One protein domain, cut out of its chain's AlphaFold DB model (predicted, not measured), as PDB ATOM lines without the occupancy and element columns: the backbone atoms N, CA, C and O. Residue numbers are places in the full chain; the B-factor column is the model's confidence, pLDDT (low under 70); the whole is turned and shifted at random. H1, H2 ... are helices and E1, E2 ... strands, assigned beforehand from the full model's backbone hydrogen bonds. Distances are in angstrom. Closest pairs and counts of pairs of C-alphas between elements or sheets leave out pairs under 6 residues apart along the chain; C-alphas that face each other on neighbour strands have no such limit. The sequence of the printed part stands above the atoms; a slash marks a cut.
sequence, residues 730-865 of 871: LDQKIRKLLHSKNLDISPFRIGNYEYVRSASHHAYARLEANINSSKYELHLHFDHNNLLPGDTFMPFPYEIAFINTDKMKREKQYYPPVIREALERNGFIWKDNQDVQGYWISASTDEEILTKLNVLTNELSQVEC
ATOM      1  N   LEU A 730      -0.773  53.362   4.532       92.88
ATOM      2  CA  LEU A 730       0.037  52.192   4.199       92.88
ATOM      3  C   LEU A 730      -0.820  51.018   3.696       92.88
ATOM      4  O   LEU A 730      -0.490  50.435   2.664       92.88
ATOM      5  N   ASP A 731      -1.944  50.705   4.353       94.94
ATOM      6  CA  ASP A 731      -2.907  49.692   3.881       94.94
ATOM      7  C   ASP A 731      -3.378  49.990   2.449       94.94
ATOM      8  O   ASP A 731      -3.351  49.117   1.579       94.94
ATOM      9  N   GLN A 732      -3.752  51.241   2.171       95.50
ATOM     10  CA  GLN A 732      -4.197  51.658   0.838       95.50
ATOM     11  C   GLN A 732      -3.069  51.593  -0.199       95.50
ATOM     12  O   GLN A 732      -3.299  51.177  -1.338       95.50
ATOM     13  N   LYS A 733      -1.839  51.949   0.186       93.19
ATOM     14  CA  LYS A 733      -0.648  51.825  -0.663       93.19
ATOM     15  C   LYS A 733      -0.377  50.364  -1.021       93.19
ATOM     16  O   LYS A 733      -0.196  50.061  -2.198       93.19
ATOM     17  N   ILE A 734      -0.440  49.450  -0.048       93.12
ATOM     18  CA  ILE A 734      -0.307  48.003  -0.278       93.12
ATOM     19  C   ILE A 734      -1.391  47.525  -1.247       93.12
ATOM     20  O   ILE A 734      -1.067  46.905  -2.257       93.12
ATOM     21  N   ARG A 735      -2.668  47.869  -1.018       94.44
ATOM     22  CA  ARG A 735      -3.776  47.501  -1.926       94.44
ATOM     23  C   ARG A 735      -3.516  47.934  -3.367       94.44
ATOM     24  O   ARG A 735      -3.729  47.141  -4.284       94.44
ATOM     25  N   LYS A 736      -3.045  49.168  -3.565       93.50
ATOM     26  CA  LYS A 736      -2.722  49.709  -4.894       93.50
ATOM     27  C   LYS A 736      -1.580  48.936  -5.556       93.50
ATOM     28  O   LYS A 736      -1.724  48.551  -6.714       93.50
ATOM     29  N   LEU A 737      -0.500  48.651  -4.825       92.56
ATOM     30  CA  LEU A 737       0.651  47.903  -5.344       92.56
ATOM     31  C   LEU A 737       0.315  46.446  -5.689       92.56
ATOM     32  O   LEU A 737       0.779  45.940  -6.711       92.56
ATOM     33  N   LEU A 738      -0.524  45.787  -4.882       91.38
ATOM     34  CA  LEU A 738      -1.031  44.442  -5.174       91.38
ATOM     35  C   LEU A 738      -1.891  44.443  -6.441       91.38
ATOM     36  O   LEU A 738      -1.717  43.601  -7.320       91.38
ATOM     37  N   HIS A 739      -2.798  45.417  -6.564       92.06
ATOM     38  CA  HIS A 739      -3.652  45.546  -7.741       92.06
ATOM     39  C   HIS A 739      -2.839  45.803  -9.019       92.06
ATOM     40  O   HIS A 739      -3.136  45.229 -10.065       92.06
ATOM     41  N   SER A 740      -1.781  46.615  -8.930       92.44
ATOM     42  CA  SER A 740      -0.883  46.899 -10.051       92.44
ATOM     43  C   SER A 740       0.180  45.819 -10.295       92.44
ATOM     44  O   SER A 740       0.990  45.992 -11.201       92.44
ATOM     45  N   LYS A 741       0.198  44.727  -9.512       87.69
ATOM     46  CA  LYS A 741       1.202  43.643  -9.555       87.69
ATOM     47  C   LYS A 741       2.652  44.102  -9.329       87.69
ATOM     48  O   LYS A 741       3.583  43.440  -9.772       87.69
ATOM     49  N   ASN A 742       2.837  45.221  -8.630       88.31
ATOM     50  CA  ASN A 742       4.159  45.746  -8.269       88.31
ATOM     51  C   ASN A 742       4.626  45.275  -6.883       88.31
ATOM     52  O   ASN A 742       5.718  45.630  -6.449       88.31
ATOM     53  N   LEU A 743       3.793  44.510  -6.179       88.62
ATOM     54  CA  LEU A 743       4.112  43.864  -4.915       88.62
ATOM     55  C   LEU A 743       3.507  42.460  -4.933       88.62
ATOM     56  O   LEU A 743       2.349  42.301  -5.324       88.62
ATOM     57  N   ASP A 744       4.281  41.470  -4.503       88.06
ATOM     58  CA  ASP A 744       3.795  40.132  -4.171       88.06
ATOM     59  C   ASP A 744       3.923  39.950  -2.659       88.06
ATOM     60  O   ASP A 744       4.903  40.384  -2.056       88.06
ATOM     61  N   ILE A 745       2.894  39.378  -2.042       89.44
ATOM     62  CA  ILE A 745       2.860  39.111  -0.600       89.44
ATOM     63  C   ILE A 745       2.558  37.646  -0.290       89.44
ATOM     64  O   ILE A 745       2.354  37.322   0.878       89.44
ATOM     65  N   SER A 746       2.512  36.760  -1.293       88.50
ATOM     66  CA  SER A 746       2.331  35.323  -1.071       88.50
ATOM     67  C   SER A 746       3.343  34.807  -0.031       88.50
ATOM     68  O   SER A 746       4.511  35.187  -0.106       88.50
ATOM     69  N   PRO A 747       2.940  33.990   0.964       89.50
ATOM     70  CA  PRO A 747       1.658  33.282   1.096       89.50
ATOM     71  C   PRO A 747       0.526  34.093   1.756       89.50
ATOM     72  O   PRO A 747      -0.562  33.572   2.015       89.50
ATOM     73  N   PHE A 748       0.755  35.369   2.062       91.94
ATOM     74  CA  PHE A 748      -0.257  36.235   2.652       91.94
ATOM     75  C   PHE A 748      -1.258  36.743   1.618       91.94
ATOM     76  O   PHE A 748      -0.977  36.914   0.434       91.94
ATOM     77  N   ARG A 749      -2.454  37.054   2.105       91.56
ATOM     78  CA  ARG A 749      -3.484  37.816   1.402       91.56
ATOM     79  C   ARG A 749      -3.880  39.022   2.237       91.56
ATOM     80  O   ARG A 749      -3.793  39.001   3.463       91.56
ATOM     81  N   ILE A 750      -4.365  40.064   1.576       92.56
ATOM     82  CA  ILE A 750      -4.827  41.260   2.273       92.56
ATOM     83  C   ILE A 750      -6.158  41.011   2.998       92.56
ATOM     84  O   ILE A 750      -7.119  40.524   2.400       92.56
ATOM     85  N   GLY A 751      -6.206  41.335   4.290       91.31
ATOM     86  CA  GLY A 751      -7.408  41.292   5.123       91.31
ATOM     87  C   GLY A 751      -8.150  42.632   5.144       91.31
ATOM     88  O   GLY A 751      -7.791  43.584   4.443       91.31
ATOM     89  N   ASN A 752      -9.199  42.729   5.966       93.50
ATOM     90  CA  ASN A 752      -9.837  44.019   6.255       93.50
ATOM     91  C   ASN A 752      -8.976  44.813   7.245       93.50
ATOM     92  O   ASN A 752      -8.496  44.226   8.220       93.50
ATOM     93  N   TYR A 753      -8.843  46.123   7.014       94.56
ATOM     94  CA  TYR A 753      -8.204  47.052   7.950       94.56
ATOM     95  C   TYR A 753      -8.911  47.021   9.311       94.56
ATOM     96  O   TYR A 753     -10.146  47.004   9.368       94.56
ATOM     97  N   GLU A 754      -8.141  47.022  10.398       93.88
ATOM     98  CA  GLU A 754      -8.683  46.964  11.753       93.88
ATOM     99  C   GLU A 754      -8.949  48.376  12.290       93.88
ATOM    100  O   GLU A 754      -8.032  49.146  12.577       93.88
ATOM    101  N   TYR A 755     -10.231  48.714  12.438       92.88
ATOM    102  CA  TYR A 755     -10.682  49.985  13.008       92.88
ATOM    103  C   TYR A 755     -10.883  49.872  14.518       92.88
ATOM    104  O   TYR A 755     -11.417  48.883  15.014       92.88
ATOM    105  N   VAL A 756     -10.587  50.944  15.253       90.56
ATOM    106  CA  VAL A 756     -10.689  50.959  16.721       90.56
ATOM    107  C   VAL A 756     -11.732  51.956  17.218       90.56
ATOM    108  O   VAL A 756     -12.086  52.908  16.528       90.56
ATOM    109  N   ARG A 757     -12.253  51.728  18.430       87.38
ATOM    110  CA  ARG A 757     -13.225  52.606  19.122       87.38
ATOM    111  C   ARG A 757     -12.669  53.258  20.392       87.38
ATOM    112  O   ARG A 757     -13.399  53.919  21.123       87.38
ATOM    113  N   SER A 758     -11.392  53.030  20.687       79.50
ATOM    114  CA  SER A 758     -10.701  53.584  21.849       79.50
ATOM    115  C   SER A 758      -9.317  54.045  21.434       79.50
ATOM    116  O   SER A 758      -8.648  53.354  20.671       79.50
ATOM    117  N   ALA A 759      -8.871  55.167  21.998       67.12
ATOM    118  CA  ALA A 759      -7.505  55.657  21.821       67.12
ATOM    119  C   ALA A 759      -6.445  54.714  22.425       67.12
ATOM    120  O   ALA A 759      -5.273  54.838  22.096       67.12
ATOM    121  N   SER A 760      -6.859  53.784  23.296       70.94
ATOM    122  CA  SER A 760      -5.990  52.774  23.908       70.94
ATOM    123  C   SER A 760      -5.751  51.540  23.034       70.94
ATOM    124  O   SER A 760      -5.025  50.655  23.457       70.94
ATOM    125  N   HIS A 761      -6.421  51.422  21.884       77.25
ATOM    126  CA  HIS A 761      -6.238  50.305  20.959       77.25
ATOM    127  C   HIS A 761      -5.545  50.800  19.690       77.25
ATOM    128  O   HIS A 761      -5.798  51.913  19.222       77.25
ATOM    129  N   HIS A 762      -4.703  49.953  19.107       82.38
ATOM    130  CA  HIS A 762      -3.972  50.270  17.887       82.38
ATOM    131  C   HIS A 762      -4.767  49.812  16.661       82.38
ATOM    132  O   HIS A 762      -5.127  48.644  16.554       82.38
ATOM    133  N   ALA A 763      -5.046  50.742  15.746       90.50
ATOM    134  CA  ALA A 763      -5.537  50.417  14.409       90.50
ATOM    135  C   ALA A 763      -4.368  49.930  13.541       90.50
ATOM    136  O   ALA A 763      -3.232  50.362  13.759       90.50
ATOM    137  N   TYR A 764      -4.625  49.034  12.588       92.69
ATOM    138  CA  TYR A 764      -3.565  48.453  11.761       92.69
ATOM    139  C   TYR A 764      -4.061  47.899  10.428       92.69
ATOM    140  O   TYR A 764      -5.220  47.498  10.276       92.69
ATOM    141  N   ALA A 765      -3.139  47.830   9.465       94.00
ATOM    142  CA  ALA A 765      -3.334  47.044   8.253       94.00
ATOM    143  C   ALA A 765      -3.112  45.562   8.567       94.00
ATOM    144  O   ALA A 765      -2.157  45.213   9.261       94.00
ATOM    145  N   ARG A 766      -3.980  44.687   8.056       94.62
ATOM    146  CA  ARG A 766      -3.937  43.248   8.340       94.62
ATOM    147  C   ARG A 766      -3.673  42.447   7.075       94.62
ATOM    148  O   ARG A 766      -4.407  42.586   6.096       94.62
ATOM    149  N   LEU A 767      -2.694  41.550   7.138       94.44
ATOM    150  CA  LEU A 767      -2.475  40.493   6.148       94.44
ATOM    151  C   LEU A 767      -2.630  39.127   6.825       94.44
ATOM    152  O   LEU A 767      -2.255  38.969   7.982       94.44
ATOM    153  N   GLU A 768      -3.170  38.141   6.116       94.19
ATOM    154  CA  GLU A 768      -3.497  36.810   6.648       94.19
ATOM    155  C   GLU A 768      -2.852  35.710   5.795       94.19
ATOM    156  O   GLU A 768      -2.900  35.797   4.572       94.19
ATOM    157  N   ALA A 769      -2.319  34.654   6.408       92.25
ATOM    158  CA  ALA A 769      -1.813  33.466   5.709       92.25
ATOM    159  C   ALA A 769      -2.146  32.176   6.474       92.25
ATOM    160  O   ALA A 769      -2.284  32.182   7.699       92.25
ATOM    161  N   ASN A 770      -2.238  31.052   5.756       88.19
ATOM    162  CA  ASN A 770      -2.286  29.717   6.355       88.19
ATOM    163  C   ASN A 770      -0.971  28.997   6.053       88.19
ATOM    164  O   ASN A 770      -0.840  28.436   4.978       88.19
ATOM    165  N   ILE A 771      -0.039  28.967   7.001       85.00
ATOM    166  CA  ILE A 771       1.280  28.346   6.817       85.00
ATOM    167  C   ILE A 771       1.348  27.120   7.732       85.00
ATOM    168  O   ILE A 771       1.045  27.220   8.923       85.00
ATOM    169  N   ASN A 772       1.712  25.949   7.202       78.12
ATOM    170  CA  ASN A 772       1.841  24.692   7.962       78.12
ATOM    171  C   ASN A 772       0.615  24.375   8.843       78.12
ATOM    172  O   ASN A 772       0.724  24.120  10.043       78.12
ATOM    173  N   SER A 773      -0.585  24.434   8.251       80.50
ATOM    174  CA  SER A 773      -1.879  24.212   8.928       80.50
ATOM    175  C   SER A 773      -2.198  25.177  10.087       80.50
ATOM    176  O   SER A 773      -3.165  24.963  10.819       80.50
ATOM    177  N   SER A 774      -1.417  26.249  10.253       84.62
ATOM    178  CA  SER A 774      -1.624  27.295  11.255       84.62
ATOM    179  C   SER A 774      -1.955  28.630  10.592       84.62
ATOM    180  O   SER A 774      -1.450  28.965   9.523       84.62
ATOM    181  N   LYS A 775      -2.830  29.401  11.238       90.06
ATOM    182  CA  LYS A 775      -3.263  30.717  10.763       90.06
ATOM    183  C   LYS A 775      -2.390  31.805  11.365       90.06
ATOM    184  O   LYS A 775      -2.412  31.996  12.586       90.06
ATOM    185  N   TYR A 776      -1.698  32.540  10.507       91.50
ATOM    186  CA  TYR A 776      -0.849  33.659  10.883       91.50
ATOM    187  C   TYR A 776      -1.403  34.977  10.353       91.50
ATOM    188  O   TYR A 776      -2.018  35.030   9.286       91.50
ATOM    189  N   GLU A 777      -1.156  36.038  11.107       93.19
ATOM    190  CA  GLU A 777      -1.475  37.406  10.724       93.19
ATOM    191  C   GLU A 777      -0.230  38.288  10.813       93.19
ATOM    192  O   GLU A 777       0.596  38.134  11.714       93.19
ATOM    193  N   LEU A 778      -0.127  39.224   9.869       93.44
ATOM    194  CA  LEU A 778       0.765  40.371   9.946       93.44
ATOM    195  C   LEU A 778      -0.068  41.605  10.267       93.44
ATOM    196  O   LEU A 778      -0.987  41.944   9.514       93.44
ATOM    197  N   HIS A 779       0.252  42.273  11.370       93.00
ATOM    198  CA  HIS A 779      -0.356  43.547  11.748       93.00
ATOM    199  C   HIS A 779       0.656  44.661  11.511       93.00
ATOM    200  O   HIS A 779       1.738  44.651  12.094       93.00
ATOM    201  N   LEU A 780       0.329  45.598  10.623       92.75
ATOM    202  CA  LEU A 780       1.178  46.742  10.308       92.75
ATOM    203  C   LEU A 780       0.656  47.965  11.059       92.75
ATOM    204  O   LEU A 780      -0.394  48.526  10.718       92.75
ATOM    205  N   HIS A 781       1.394  48.351  12.089       88.69
ATOM    206  CA  HIS A 781       1.070  49.438  12.997       88.69
ATOM    207  C   HIS A 781       1.865  50.696  12.665       88.69
ATOM    208  O   HIS A 781       2.948  50.639  12.083       88.69
ATOM    209  N   PHE A 782       1.336  51.827  13.124       87.75
ATOM    210  CA  PHE A 782       2.105  53.047  13.314       87.75
ATOM    211  C   PHE A 782       2.013  53.451  14.789       87.75
ATOM    212  O   PHE A 782       0.919  53.729  15.298       87.75
ATOM    213  N   ASP A 783       3.146  53.444  15.487       80.12
ATOM    214  CA  ASP A 783       3.250  53.843  16.884       80.12
ATOM    215  C   ASP A 783       3.916  55.215  17.020       80.12
ATOM    216  O   ASP A 783       5.096  55.421  16.743       80.12
ATOM    217  N   HIS A 784       3.119  56.165  17.496       71.19
ATOM    218  CA  HIS A 784       3.526  57.542  17.726       71.19
ATOM    219  C   HIS A 784       4.242  57.742  19.070       71.19
ATOM    220  O   HIS A 784       4.903  58.765  19.248       71.19
ATOM    221  N   ASN A 785       4.116  56.808  20.023       65.88
ATOM    222  CA  ASN A 785       4.749  56.924  21.342       65.88
ATOM    223  C   ASN A 785       6.267  56.730  21.272       65.88
ATOM    224  O   ASN A 785       6.992  57.336  22.060       65.88
ATOM    225  N   ASN A 786       6.752  55.989  20.272       57.38
ATOM    226  CA  ASN A 786       8.179  55.805  19.990       57.38
ATOM    227  C   ASN A 786       8.886  57.087  19.491       57.38
ATOM    228  O   ASN A 786      10.065  57.047  19.162       57.38
ATOM    229  N   LEU A 787       8.184  58.230  19.432       53.78
ATOM    230  CA  LEU A 787       8.697  59.525  18.964       53.78
ATOM    231  C   LEU A 787       8.836  60.580  20.085       53.78
ATOM    232  O   LEU A 787       9.115  61.744  19.791       53.78
ATOM    233  N   LEU A 788       8.605  60.229  21.361       46.72
ATOM    234  CA  LEU A 788       8.648  61.187  22.477       46.72
ATOM    235  C   LEU A 788      10.094  61.541  22.906       46.72
ATOM    236  O   LEU A 788      10.965  60.671  22.926       46.72
ATOM    237  N   PRO A 789      10.383  62.804  23.289       37.88
ATOM    238  CA  PRO A 789      11.741  63.246  23.589       37.88
ATOM    239  C   PRO A 789      12.160  62.790  24.991       37.88
ATOM    240  O   PRO A 789      11.694  63.325  25.997       37.88
ATOM    241  N   GLY A 790      13.056  61.810  25.047       47.62
ATOM    242  CA  GLY A 790      13.645  61.281  26.280       47.62
ATOM    243  C   GLY A 790      14.512  60.051  26.018       47.62
ATOM    244  O   GLY A 790      15.577  59.920  26.613       47.62
ATOM    245  N   ASP A 791      14.117  59.239  25.037       40.91
ATOM    246  CA  ASP A 791      14.889  58.094  24.573       40.91
ATOM    247  C   ASP A 791      15.658  58.472  23.303       40.91
ATOM    248  O   ASP A 791      15.149  58.486  22.181       40.91
ATOM    249  N   THR A 792      16.925  58.836  23.475       39.16
ATOM    250  CA  THR A 792      17.885  58.851  22.369       39.16
ATOM    251  C   THR A 792      17.935  57.450  21.756       39.16
ATOM    252  O   THR A 792      18.433  56.543  22.416       39.16
ATOM    253  N   PHE A 793      17.469  57.326  20.504       40.19
ATOM    254  CA  PHE A 793      17.321  56.124  19.657       40.19
ATOM    255  C   PHE A 793      15.956  55.414  19.715       40.19
ATOM    256  O   PHE A 793      15.868  54.367  20.334       40.19
ATOM    257  N   MET A 794      14.963  55.871  18.933       44.84
ATOM    258  CA  MET A 794      14.233  55.010  17.972       44.84
ATOM    259  C   MET A 794      13.555  55.852  16.858       44.84
ATOM    260  O   MET A 794      12.527  56.472  17.096       44.84
ATOM    261  N   PRO A 795      14.096  55.888  15.623       51.62
ATOM    262  CA  PRO A 795      13.521  56.597  14.466       51.62
ATOM    263  C   PRO A 795      12.427  55.812  13.701       51.62
ATOM    264  O   PRO A 795      12.122  56.150  12.559       51.62
ATOM    265  N   PHE A 796      11.848  54.759  14.292       58.88
ATOM    266  CA  PHE A 796      11.045  53.757  13.578       58.88
ATOM    267  C   PHE A 796       9.560  53.773  14.006       58.88
ATOM    268  O   PHE A 796       9.195  53.025  14.914       58.88
ATOM    269  N   PRO A 797       8.679  54.601  13.409       71.62
ATOM    270  CA  PRO A 797       7.286  54.668  13.839       71.62
ATOM    271  C   PRO A 797       6.428  53.528  13.279       71.62
ATOM    272  O   PRO A 797       5.346  53.275  13.798       71.62
ATOM    273  N   TYR A 798       6.879  52.822  12.240       86.12
ATOM    274  CA  TYR A 798       6.157  51.678  11.699       86.12
ATOM    275  C   TYR A 798       6.623  50.378  12.343       86.12
ATOM    276  O   TYR A 798       7.822  50.157  12.489       86.12
ATOM    277  N   GLU A 799       5.692  49.477  12.645       89.19
ATOM    278  CA  GLU A 799       6.009  48.133  13.131       89.19
ATOM    279  C   GLU A 799       5.196  47.071  12.387       89.19
ATOM    280  O   GLU A 799       4.021  47.276  12.084       89.19
ATOM    281  N   ILE A 800       5.814  45.921  12.110       91.00
ATOM    282  CA  ILE A 800       5.122  44.708  11.669       91.00
ATOM    283  C   ILE A 800       5.139  43.712  12.825       91.00
ATOM    284  O   ILE A 800       6.218  43.307  13.261       91.00
ATOM    285  N   ALA A 801       3.963  43.267  13.260       91.62
ATOM    286  CA  ALA A 801       3.804  42.148  14.179       91.62
ATOM    287  C   ALA A 801       3.406  40.884  13.409       91.62
ATOM    288  O   ALA A 801       2.360  40.858  12.764       91.62
ATOM    289  N   PHE A 802       4.213  39.829  13.495       92.31
ATOM    290  CA  PHE A 802       3.879  38.486  13.029       92.31
ATOM    291  C   PHE A 802       3.331  37.671  14.196       92.31
ATOM    292  O   PHE A 802       4.044  37.399  15.171       92.31
ATOM    293  N   ILE A 803       2.065  37.272  14.089       91.12
ATOM    294  CA  ILE A 803       1.333  36.631  15.180       91.12
ATOM    295  C   ILE A 803       0.620  35.357  14.728       91.12
ATOM    296  O   ILE A 803       0.091  35.261  13.620       91.12
ATOM    297  N   ASN A 804       0.544  34.379  15.627       87.38
ATOM    298  CA  ASN A 804      -0.365  33.250  15.501       87.38
ATOM    299  C   ASN A 804      -1.768  33.669  15.970       87.38
ATOM    300  O   ASN A 804      -1.955  34.207  17.069       87.38
ATOM    301  N   THR A 805      -2.772  33.430  15.133       84.94
ATOM    302  CA  THR A 805      -4.161  33.793  15.452       84.94
ATOM    303  C   THR A 805      -4.740  32.949  16.590       84.94
ATOM    304  O   THR A 805      -5.569  33.451  17.353       84.94
ATOM    305  N   ASP A 806      -4.263  31.712  16.766       82.12
ATOM    306  CA  ASP A 806      -4.632  30.854  17.886       82.12
ATOM    307  C   ASP A 806      -3.948  31.344  19.165       82.12
ATOM    308  O   ASP A 806      -2.738  31.194  19.341       82.12
ATOM    309  N   LYS A 807      -4.740  31.926  20.077       74.31
ATOM    310  CA  LYS A 807      -4.255  32.463  21.358       74.31
ATOM    311  C   LYS A 807      -3.477  31.433  22.177       74.31
ATOM    312  O   LYS A 807      -2.541  31.824  22.863       74.31
ATOM    313  N   MET A 808      -3.826  30.147  22.086       72.06
ATOM    314  CA  MET A 808      -3.137  29.075  22.816       72.06
ATOM    315  C   MET A 808      -1.760  28.746  22.223       72.06
ATOM    316  O   MET A 808      -0.957  28.078  22.865       72.06
ATOM    317  N   LYS A 809      -1.476  29.217  21.002       74.19
ATOM    318  CA  LYS A 809      -0.229  28.983  20.259       74.19
ATOM    319  C   LYS A 809       0.565  30.271  20.018       74.19
ATOM    320  O   LYS A 809       1.378  30.334  19.096       74.19
ATOM    321  N   ARG A 810       0.329  31.310  20.827       78.56
ATOM    322  CA  ARG A 810       1.037  32.597  20.730       78.56
ATOM    323  C   ARG A 810       2.377  32.634  21.448       78.56
ATOM    324  O   ARG A 810       3.102  33.588  21.229       78.56
ATOM    325  N   GLU A 811       2.738  31.625  22.237       81.12
ATOM    326  CA  GLU A 811       4.060  31.555  22.873       81.12
ATOM    327  C   GLU A 811       5.154  31.118  21.883       81.12
ATOM    328  O   GLU A 811       4.902  30.340  20.958       81.12
ATOM    329  N   LYS A 812       6.404  31.548  22.119       82.50
ATOM    330  CA  LYS A 812       7.553  31.331  21.209       82.50
ATOM    331  C   LYS A 812       7.766  29.861  20.843       82.50
ATOM    332  O   LYS A 812       8.233  29.553  19.747       82.50
ATOM    333  N   GLN A 813       7.451  28.954  21.763       81.69
ATOM    334  CA  GLN A 813       7.636  27.513  21.603       81.69
ATOM    335  C   GLN A 813       6.688  26.865  20.581       81.69
ATOM    336  O   GLN A 813       7.030  25.823  20.033       81.69
ATOM    337  N   TYR A 814       5.540  27.483  20.289       83.06
ATOM    338  CA  TYR A 814       4.544  26.938  19.358       83.06
ATOM    339  C   TYR A 814       4.750  27.375  17.901       83.06
ATOM    340  O   TYR A 814       4.038  26.904  17.015       83.06
ATOM    341  N   TYR A 815       5.717  28.257  17.632       85.81
ATOM    342  CA  TYR A 815       6.108  28.601  16.266       85.81
ATOM    343  C   TYR A 815       7.070  27.526  15.729       85.81
ATOM    344  O   TYR A 815       8.086  27.261  16.381       85.81
ATOM    345  N   PRO A 816       6.799  26.922  14.551       86.62
ATOM    346  CA  PRO A 816       7.691  25.941  13.936       86.62
ATOM    347  C   PRO A 816       9.128  26.472  13.804       86.62
ATOM    348  O   PRO A 816       9.289  27.637  13.430       86.62
ATOM    349  N   PRO A 817      10.172  25.653  14.055       86.44
ATOM    350  CA  PRO A 817      11.569  26.088  13.969       86.44
ATOM    351  C   PRO A 817      11.902  26.825  12.669       86.44
ATOM    352  O   PRO A 817      12.451  27.918  12.735       86.44
ATOM    353  N   VAL A 818      11.442  26.303  11.526       86.19
ATOM    354  CA  VAL A 818      11.657  26.898  10.196       86.19
ATOM    355  C   VAL A 818      11.101  28.328  10.098       86.19
ATOM    356  O   VAL A 818      11.762  29.217   9.570       86.19
ATOM    357  N   ILE A 819       9.920  28.589  10.671       88.06
ATOM    358  CA  ILE A 819       9.307  29.928  10.685       88.06
ATOM    359  C   ILE A 819      10.062  30.862  11.640       88.06
ATOM    360  O   ILE A 819      10.283  32.025  11.314       88.06
ATOM    361  N   ARG A 820      10.481  30.367  12.814       88.81
ATOM    362  CA  ARG A 820      11.251  31.172  13.781       88.81
ATOM    363  C   ARG A 820      12.592  31.606  13.202       88.81
ATOM    364  O   ARG A 820      12.930  32.778  13.294       88.81
ATOM    365  N   GLU A 821      13.315  30.677  12.583       88.81
ATOM    366  CA  GLU A 821      14.613  30.948  11.965       88.81
ATOM    367  C   GLU A 821      14.492  31.946  10.808       88.81
ATOM    368  O   GLU A 821      15.312  32.858  10.718       88.81
ATOM    369  N   ALA A 822      13.450  31.833   9.974       89.31
ATOM    370  CA  ALA A 822      13.169  32.806   8.917       89.31
ATOM    371  C   ALA A 822      12.884  34.209   9.489       89.31
ATOM    372  O   ALA A 822      13.441  35.202   9.023       89.31
ATOM    373  N   LEU A 823      12.061  34.311  10.537       91.31
ATOM    374  CA  LEU A 823      11.751  35.585  11.193       91.31
ATOM    375  C   LEU A 823      13.004  36.221  11.818       91.31
ATOM    376  O   LEU A 823      13.300  37.387  11.553       91.31
ATOM    377  N   GLU A 824      13.770  35.455  12.598       91.44
ATOM    378  CA  GLU A 824      14.988  35.934  13.266       91.44
ATOM    379  C   GLU A 824      16.070  36.351  12.248       91.44
ATOM    380  O   GLU A 824      16.716  37.384  12.429       91.44
ATOM    381  N   ARG A 825      16.214  35.630  11.124       89.94
ATOM    382  CA  ARG A 825      17.128  35.985  10.020       89.94
ATOM    383  C   ARG A 825      16.755  37.302   9.337       89.94
ATOM    384  O   ARG A 825      17.647  38.061   8.961       89.94
ATOM    385  N   ASN A 826      15.460  37.593   9.226       90.19
ATOM    386  CA  ASN A 826      14.945  38.860   8.702       90.19
ATOM    387  C   ASN A 826      14.940  39.996   9.735       90.19
ATOM    388  O   ASN A 826      14.436  41.083   9.452       90.19
ATOM    389  N   GLY A 827      15.501  39.771  10.927       89.00
ATOM    390  CA  GLY A 827      15.624  40.790  11.966       89.00
ATOM    391  C   GLY A 827      14.356  41.007  12.792       89.00
ATOM    392  O   GLY A 827      14.263  42.019  13.487       89.00
ATOM    393  N   PHE A 828      13.387  40.086  12.748       91.69
ATOM    394  CA  PHE A 828      12.268  40.114  13.683       91.69
ATOM    395  C   PHE A 828      12.719  39.682  15.079       91.69
ATOM    396  O   PHE A 828      13.420  38.685  15.257       91.69
ATOM    397  N   ILE A 829      12.245  40.403  16.088       90.38
ATOM    398  CA  ILE A 829      12.576  40.189  17.494       90.38
ATOM    399  C   ILE A 829      11.329  39.698  18.224       90.38
ATOM    400  O   ILE A 829      10.243  40.258  18.085       90.38
ATOM    401  N   TRP A 830      11.483  38.652  19.033       89.62
ATOM    402  CA  TRP A 830      10.416  38.184  19.913       89.62
ATOM    403  C   TRP A 830      10.098  39.228  20.991       89.62
ATOM    404  O   TRP A 830      10.989  39.593  21.761       89.62
ATOM    405  N   LYS A 831       8.838  39.670  21.096       85.75
ATOM    406  CA  LYS A 831       8.370  40.535  22.191       85.75
ATOM    407  C   LYS A 831       7.300  39.808  23.010       85.75
ATOM    408  O   LYS A 831       6.259  39.424  22.480       85.75
ATOM    409  N   ASP A 832       7.568  39.657  24.307       74.12
ATOM    410  CA  ASP A 832       6.686  38.963  25.264       74.12
ATOM    411  C   ASP A 832       5.765  39.926  26.048       74.12
ATOM    412  O   ASP A 832       4.722  39.533  26.554       74.12
ATOM    413  N   ASN A 833       6.128  41.217  26.099       59.62
ATOM    414  CA  ASN A 833       5.502  42.244  26.948       59.62
ATOM    415  C   ASN A 833       4.609  43.246  26.183       59.62
ATOM    416  O   ASN A 833       4.400  44.362  26.654       59.62
ATOM    417  N   GLN A 834       4.133  42.902  24.986       61.50
ATOM    418  CA  GLN A 834       3.182  43.731  24.233       61.50
ATOM    419  C   GLN A 834       1.748  43.213  24.404       61.50
ATOM    420  O   GLN A 834       1.551  42.068  24.810       61.50
ATOM    421  N   ASP A 835       0.744  44.022  24.042       61.56
ATOM    422  CA  ASP A 835      -0.679  43.626  24.052       61.56
ATOM    423  C   ASP A 835      -0.942  42.317  23.270       61.56
ATOM    424  O   ASP A 835      -1.934  41.620  23.508       61.56
ATOM    425  N   VAL A 836      -0.034  41.955  22.352       71.25
ATOM    426  CA  VAL A 836      -0.012  40.676  21.638       71.25
ATOM    427  C   VAL A 836       1.412  40.098  21.583       71.25
ATOM    428  O   VAL A 836       2.321  40.717  21.033       71.25
ATOM    429  N   GLN A 837       1.598  38.877  22.102       83.38
ATOM    430  CA  GLN A 837       2.843  38.104  21.962       83.38
ATOM    431  C   GLN A 837       3.100  37.724  20.496       83.38
ATOM    432  O   GLN A 837       2.218  37.177  19.823       83.38
ATOM    433  N   GLY A 838       4.317  37.976  20.014       89.81
ATOM    434  CA  GLY A 838       4.699  37.674  18.637       89.81
ATOM    435  C   GLY A 838       6.109  38.130  18.273       89.81
ATOM    436  O   GLY A 838       6.891  38.563  19.124       89.81
ATOM    437  N   TYR A 839       6.422  38.030  16.983       91.81
ATOM    438  CA  TYR A 839       7.666  38.519  16.391       91.81
ATOM    439  C   TYR A 839       7.447  39.906  15.792       91.81
ATOM    440  O   TYR A 839       6.492  40.103  15.049       91.81
ATOM    441  N   TRP A 840       8.334  40.853  16.083       90.69
ATOM    442  CA  TRP A 840       8.171  42.258  15.712       90.69
ATOM    443  C   TRP A 840       9.391  42.796  14.976       90.69
ATOM    444  O   TRP A 840      10.522  42.487  15.346       90.69
ATOM    445  N   ILE A 841       9.173  43.654  13.986       90.44
ATOM    446  CA  ILE A 841      10.229  44.447  13.346       90.44
ATOM    447  C   ILE A 841       9.745  45.880  13.153       90.44
ATOM    448  O   ILE A 841       8.583  46.099  12.817       90.44
ATOM    449  N   SER A 842      10.634  46.851  13.344       88.50
ATOM    450  CA  SER A 842      10.316  48.273  13.191       88.50
ATOM    451  C   SER A 842      10.934  48.837  11.906       88.50
ATOM    452  O   SER A 842      11.937  48.312  11.415       88.50
ATOM    453  N   ALA A 843      10.343  49.884  11.341       86.12
ATOM    454  CA  ALA A 843      10.783  50.567  10.126       86.12
ATOM    455  C   ALA A 843      10.529  52.083  10.219       86.12
ATOM    456  O   ALA A 843       9.622  52.538  10.917       86.12
ATOM    457  N   SER A 844      11.354  52.868   9.524       79.94
ATOM    458  CA  SER A 844      11.358  54.336   9.581       79.94
ATOM    459  C   SER A 844      10.443  54.951   8.530       79.94
ATOM    460  O   SER A 844       9.919  56.047   8.719       79.94
ATOM    461  N   THR A 845      10.257  54.255   7.408       82.25
ATOM    462  CA  THR A 845       9.522  54.752   6.242       82.25
ATOM    463  C   THR A 845       8.609  53.683   5.654       82.25
ATOM    464  O   THR A 845       8.824  52.481   5.840       82.25
ATOM    465  N   ASP A 846       7.622  54.127   4.872       83.62
ATOM    466  CA  ASP A 846       6.753  53.258   4.076       83.62
ATOM    467  C   ASP A 846       7.562  52.328   3.150       83.62
ATOM    468  O   ASP A 846       7.188  51.183   2.930       83.62
ATOM    469  N   GLU A 847       8.666  52.805   2.575       87.38
ATOM    470  CA  GLU A 847       9.496  52.015   1.654       87.38
ATOM    471  C   GLU A 847      10.287  50.929   2.382       87.38
ATOM    472  O   GLU A 847      10.390  49.797   1.904       87.38
ATOM    473  N   GLU A 848      10.805  51.251   3.567       89.31
ATOM    474  CA  GLU A 848      11.536  50.299   4.394       89.31
ATOM    475  C   GLU A 848      10.610  49.177   4.884       89.31
ATOM    476  O   GLU A 848      10.969  48.001   4.783       89.31
ATOM    477  N   ILE A 849       9.399  49.510   5.357       89.06
ATOM    478  CA  ILE A 849       8.433  48.496   5.807       89.06
ATOM    479  C   ILE A 849       7.948  47.619   4.646       89.06
ATOM    480  O   ILE A 849       7.836  46.406   4.811       89.06
ATOM    481  N   LEU A 850       7.728  48.193   3.457       89.94
ATOM    482  CA  LEU A 850       7.359  47.432   2.258       89.94
ATOM    483  C   LEU A 850       8.489  46.506   1.797       89.94
ATOM    484  O   LEU A 850       8.227  45.369   1.413       89.94
ATOM    485  N   THR A 851       9.743  46.957   1.878       90.81
ATOM    486  CA  THR A 851      10.912  46.125   1.560       90.81
ATOM    487  C   THR A 851      11.012  44.951   2.530       90.81
ATOM    488  O   THR A 851      11.114  43.808   2.094       90.81
ATOM    489  N   LYS A 852      10.904  45.210   3.840       90.88
ATOM    490  CA  LYS A 852      10.903  44.170   4.883       90.88
ATOM    491  C   LYS A 852       9.762  43.170   4.697       90.88
ATOM    492  O   LYS A 852       9.985  41.966   4.798       90.88
ATOM    493  N   LEU A 853       8.565  43.655   4.366       90.81
ATOM    494  CA  LEU A 853       7.412  42.814   4.049       90.81
ATOM    495  C   LEU A 853       7.680  41.918   2.829       90.81
ATOM    496  O   LEU A 853       7.419  40.719   2.885       90.81
ATOM    497  N   ASN A 854       8.219  42.475   1.743       89.00
ATOM    498  CA  ASN A 854       8.523  41.726   0.523       89.00
ATOM    499  C   ASN A 854       9.607  40.657   0.759       89.00
ATOM    500  O   ASN A 854       9.477  39.532   0.290       89.00
ATOM    501  N   VAL A 855      10.668  40.966   1.511       89.81
ATOM    502  CA  VAL A 855      11.709  39.971   1.831       89.81
ATOM    503  C   VAL A 855      11.125  38.833   2.676       89.81
ATOM    504  O   VAL A 855      11.310  37.666   2.329       89.81
ATOM    505  N   LEU A 856      10.359  39.159   3.722       90.12
ATOM    506  CA  LEU A 856       9.742  38.156   4.593       90.12
ATOM    507  C   LEU A 856       8.786  37.232   3.827       90.12
ATOM    508  O   LEU A 856       8.829  36.015   3.996       90.12
ATOM    509  N   THR A 857       7.895  37.805   3.019       88.56
ATOM    510  CA  THR A 857       6.885  37.043   2.264       88.56
ATOM    511  C   THR A 857       7.545  36.098   1.261       88.56
ATOM    512  O   THR A 857       7.219  34.911   1.247       88.56
ATOM    513  N   ASN A 858       8.570  36.563   0.537       87.25
ATOM    514  CA  ASN A 858       9.368  35.713  -0.347       87.25
ATOM    515  C   ASN A 858      10.022  34.535   0.390       87.25
ATOM    516  O   ASN A 858       9.950  33.407  -0.095       87.25
ATOM    517  N   GLU A 859      10.620  34.752   1.564       87.69
ATOM    518  CA  GLU A 859      11.231  33.657   2.333       87.69
ATOM    519  C   GLU A 859      10.180  32.666   2.855       87.69
ATOM    520  O   GLU A 859      10.345  31.454   2.719       87.69
ATOM    521  N   LEU A 860       9.049  33.152   3.373       87.31
ATOM    522  CA  LEU A 860       7.977  32.290   3.877       87.31
ATOM    523  C   LEU A 860       7.244  31.517   2.771       87.31
ATOM    524  O   LEU A 860       6.757  30.417   3.028       87.31
ATOM    525  N   SER A 861       7.205  32.035   1.541       83.38
ATOM    526  CA  SER A 861       6.654  31.305   0.389       83.38
ATOM    527  C   SER A 861       7.453  30.036   0.058       83.38
ATOM    528  O   SER A 861       6.894  29.044  -0.408       83.38
ATOM    529  N   GLN A 862       8.757  30.032   0.358       77.69
ATOM    530  CA  GLN A 862       9.630  28.871   0.167       77.69
ATOM    531  C   GLN A 862       9.437  27.829   1.276       77.69
ATOM    532  O   GLN A 862       9.578  26.637   1.019       77.69
ATOM    533  N   VAL A 863       9.041  28.263   2.479       72.38
ATOM    534  CA  VAL A 863       8.725  27.381   3.616       72.38
ATOM    535  C   VAL A 863       7.437  26.581   3.378       72.38
ATOM    536  O   VAL A 863       7.371  25.420   3.767       72.38
ATOM    537  N   GLU A 864       6.437  27.149   2.692       56.38
ATOM    538  CA  GLU A 864       5.231  26.410   2.258       56.38
ATOM    539  C   GLU A 864       5.537  25.275   1.260       56.38
ATOM    540  O   GLU A 864       4.732  24.354   1.111       56.38
ATOM    541  N   CYS A 865       6.689  25.321   0.580       44.41
ATOM    542  CA  CYS A 865       7.082  24.344  -0.438       44.41
ATOM    543  C   CYS A 865       7.892  23.152   0.101       44.41
ATOM    544  O   CYS A 865       8.210  22.259  -0.687       44.41
TER     545      CYS A 865
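What this domain is: This is residues 730 to 865 of the 871 residues of the protein "Uncharacterized protein DUF262" of Mangrovibacterium diazotrophicum (UniProt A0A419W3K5). A strongly twisted sheet of five strands has three helices over one face and no named helix over the other: H3 runs along it, H2 packs beside residues 856 to 863 of H3, and H1 is over edge strand E1. Residues 788 to 793 stick out. The printed part has 136 residues with three named helices and five named strands, in the order H1 E1 E2 E3 H2 E4 E5 H3; the sheet's order is E1 E2 E3 E5 E4, antiparallel. The class is mixed; the whole is compact, radius of gyration of the C-alphas 14.7 A, spans 46 by 38 by 31 A.

How they stand to each other: E1, residues 765 to 771, E2, 774 to 782, and E3, 798 to 804, form a meander, each strand the antiparallel neighbour of the one before. Within hydrogen-bond range are N 767 and O 778, 3.0 A, across the hairpin E1 and E2, and N 779 and O 801, 2.9 A, across the hairpin E2 and E3. E5, residues 838 to 843, is E3's other neighbour, N 800 and O 841 being 2.9 A apart, and forms a hairpin with E4, 829 to 831, N 829 and O 840 being 2.8 A apart. H3, residues 846 to 863, is on the sheet, height 8.2 A, its closest C-alphas to E5 being Ile 849 and Ala 843, 5.3 A. H2, residues 817 to 825, touches H3 at a shallow tilt of 28 degrees, opposite ways, closest C-alphas Ala 822 and Glu 859, 6.9 A. H1, residues 730 to 739, is on the same face; its C-alpha 731 is 5.1 A from C-alpha 765 of E1. E3, H2 and E4 form a split strand-helix-strand unit, E5 between its strands, with a right-handed crossover. Every O i to N i+4 pair is within hydrogen-bond range in H1 and H2, and 13 of 14 in H3.

Where its parts are: H1 begins at C-alpha 730, (0.037, 52.192, 4.199), and H3 ends at C-alpha 863, (8.725, 27.381, 3.616). E2 measures 26.1 A, H3 26.0 A.

The domain as a whole: The C-alphas farthest apart, of Gly 790 and Cys 865, are 46.1 A apart. The printed part has no cut; the links H1 to E1, E2 to E3 and E3 to H2 are long. The pLDDT is under 70 at residues 759, 785 to 796, 833 to 835 and 864 to 865.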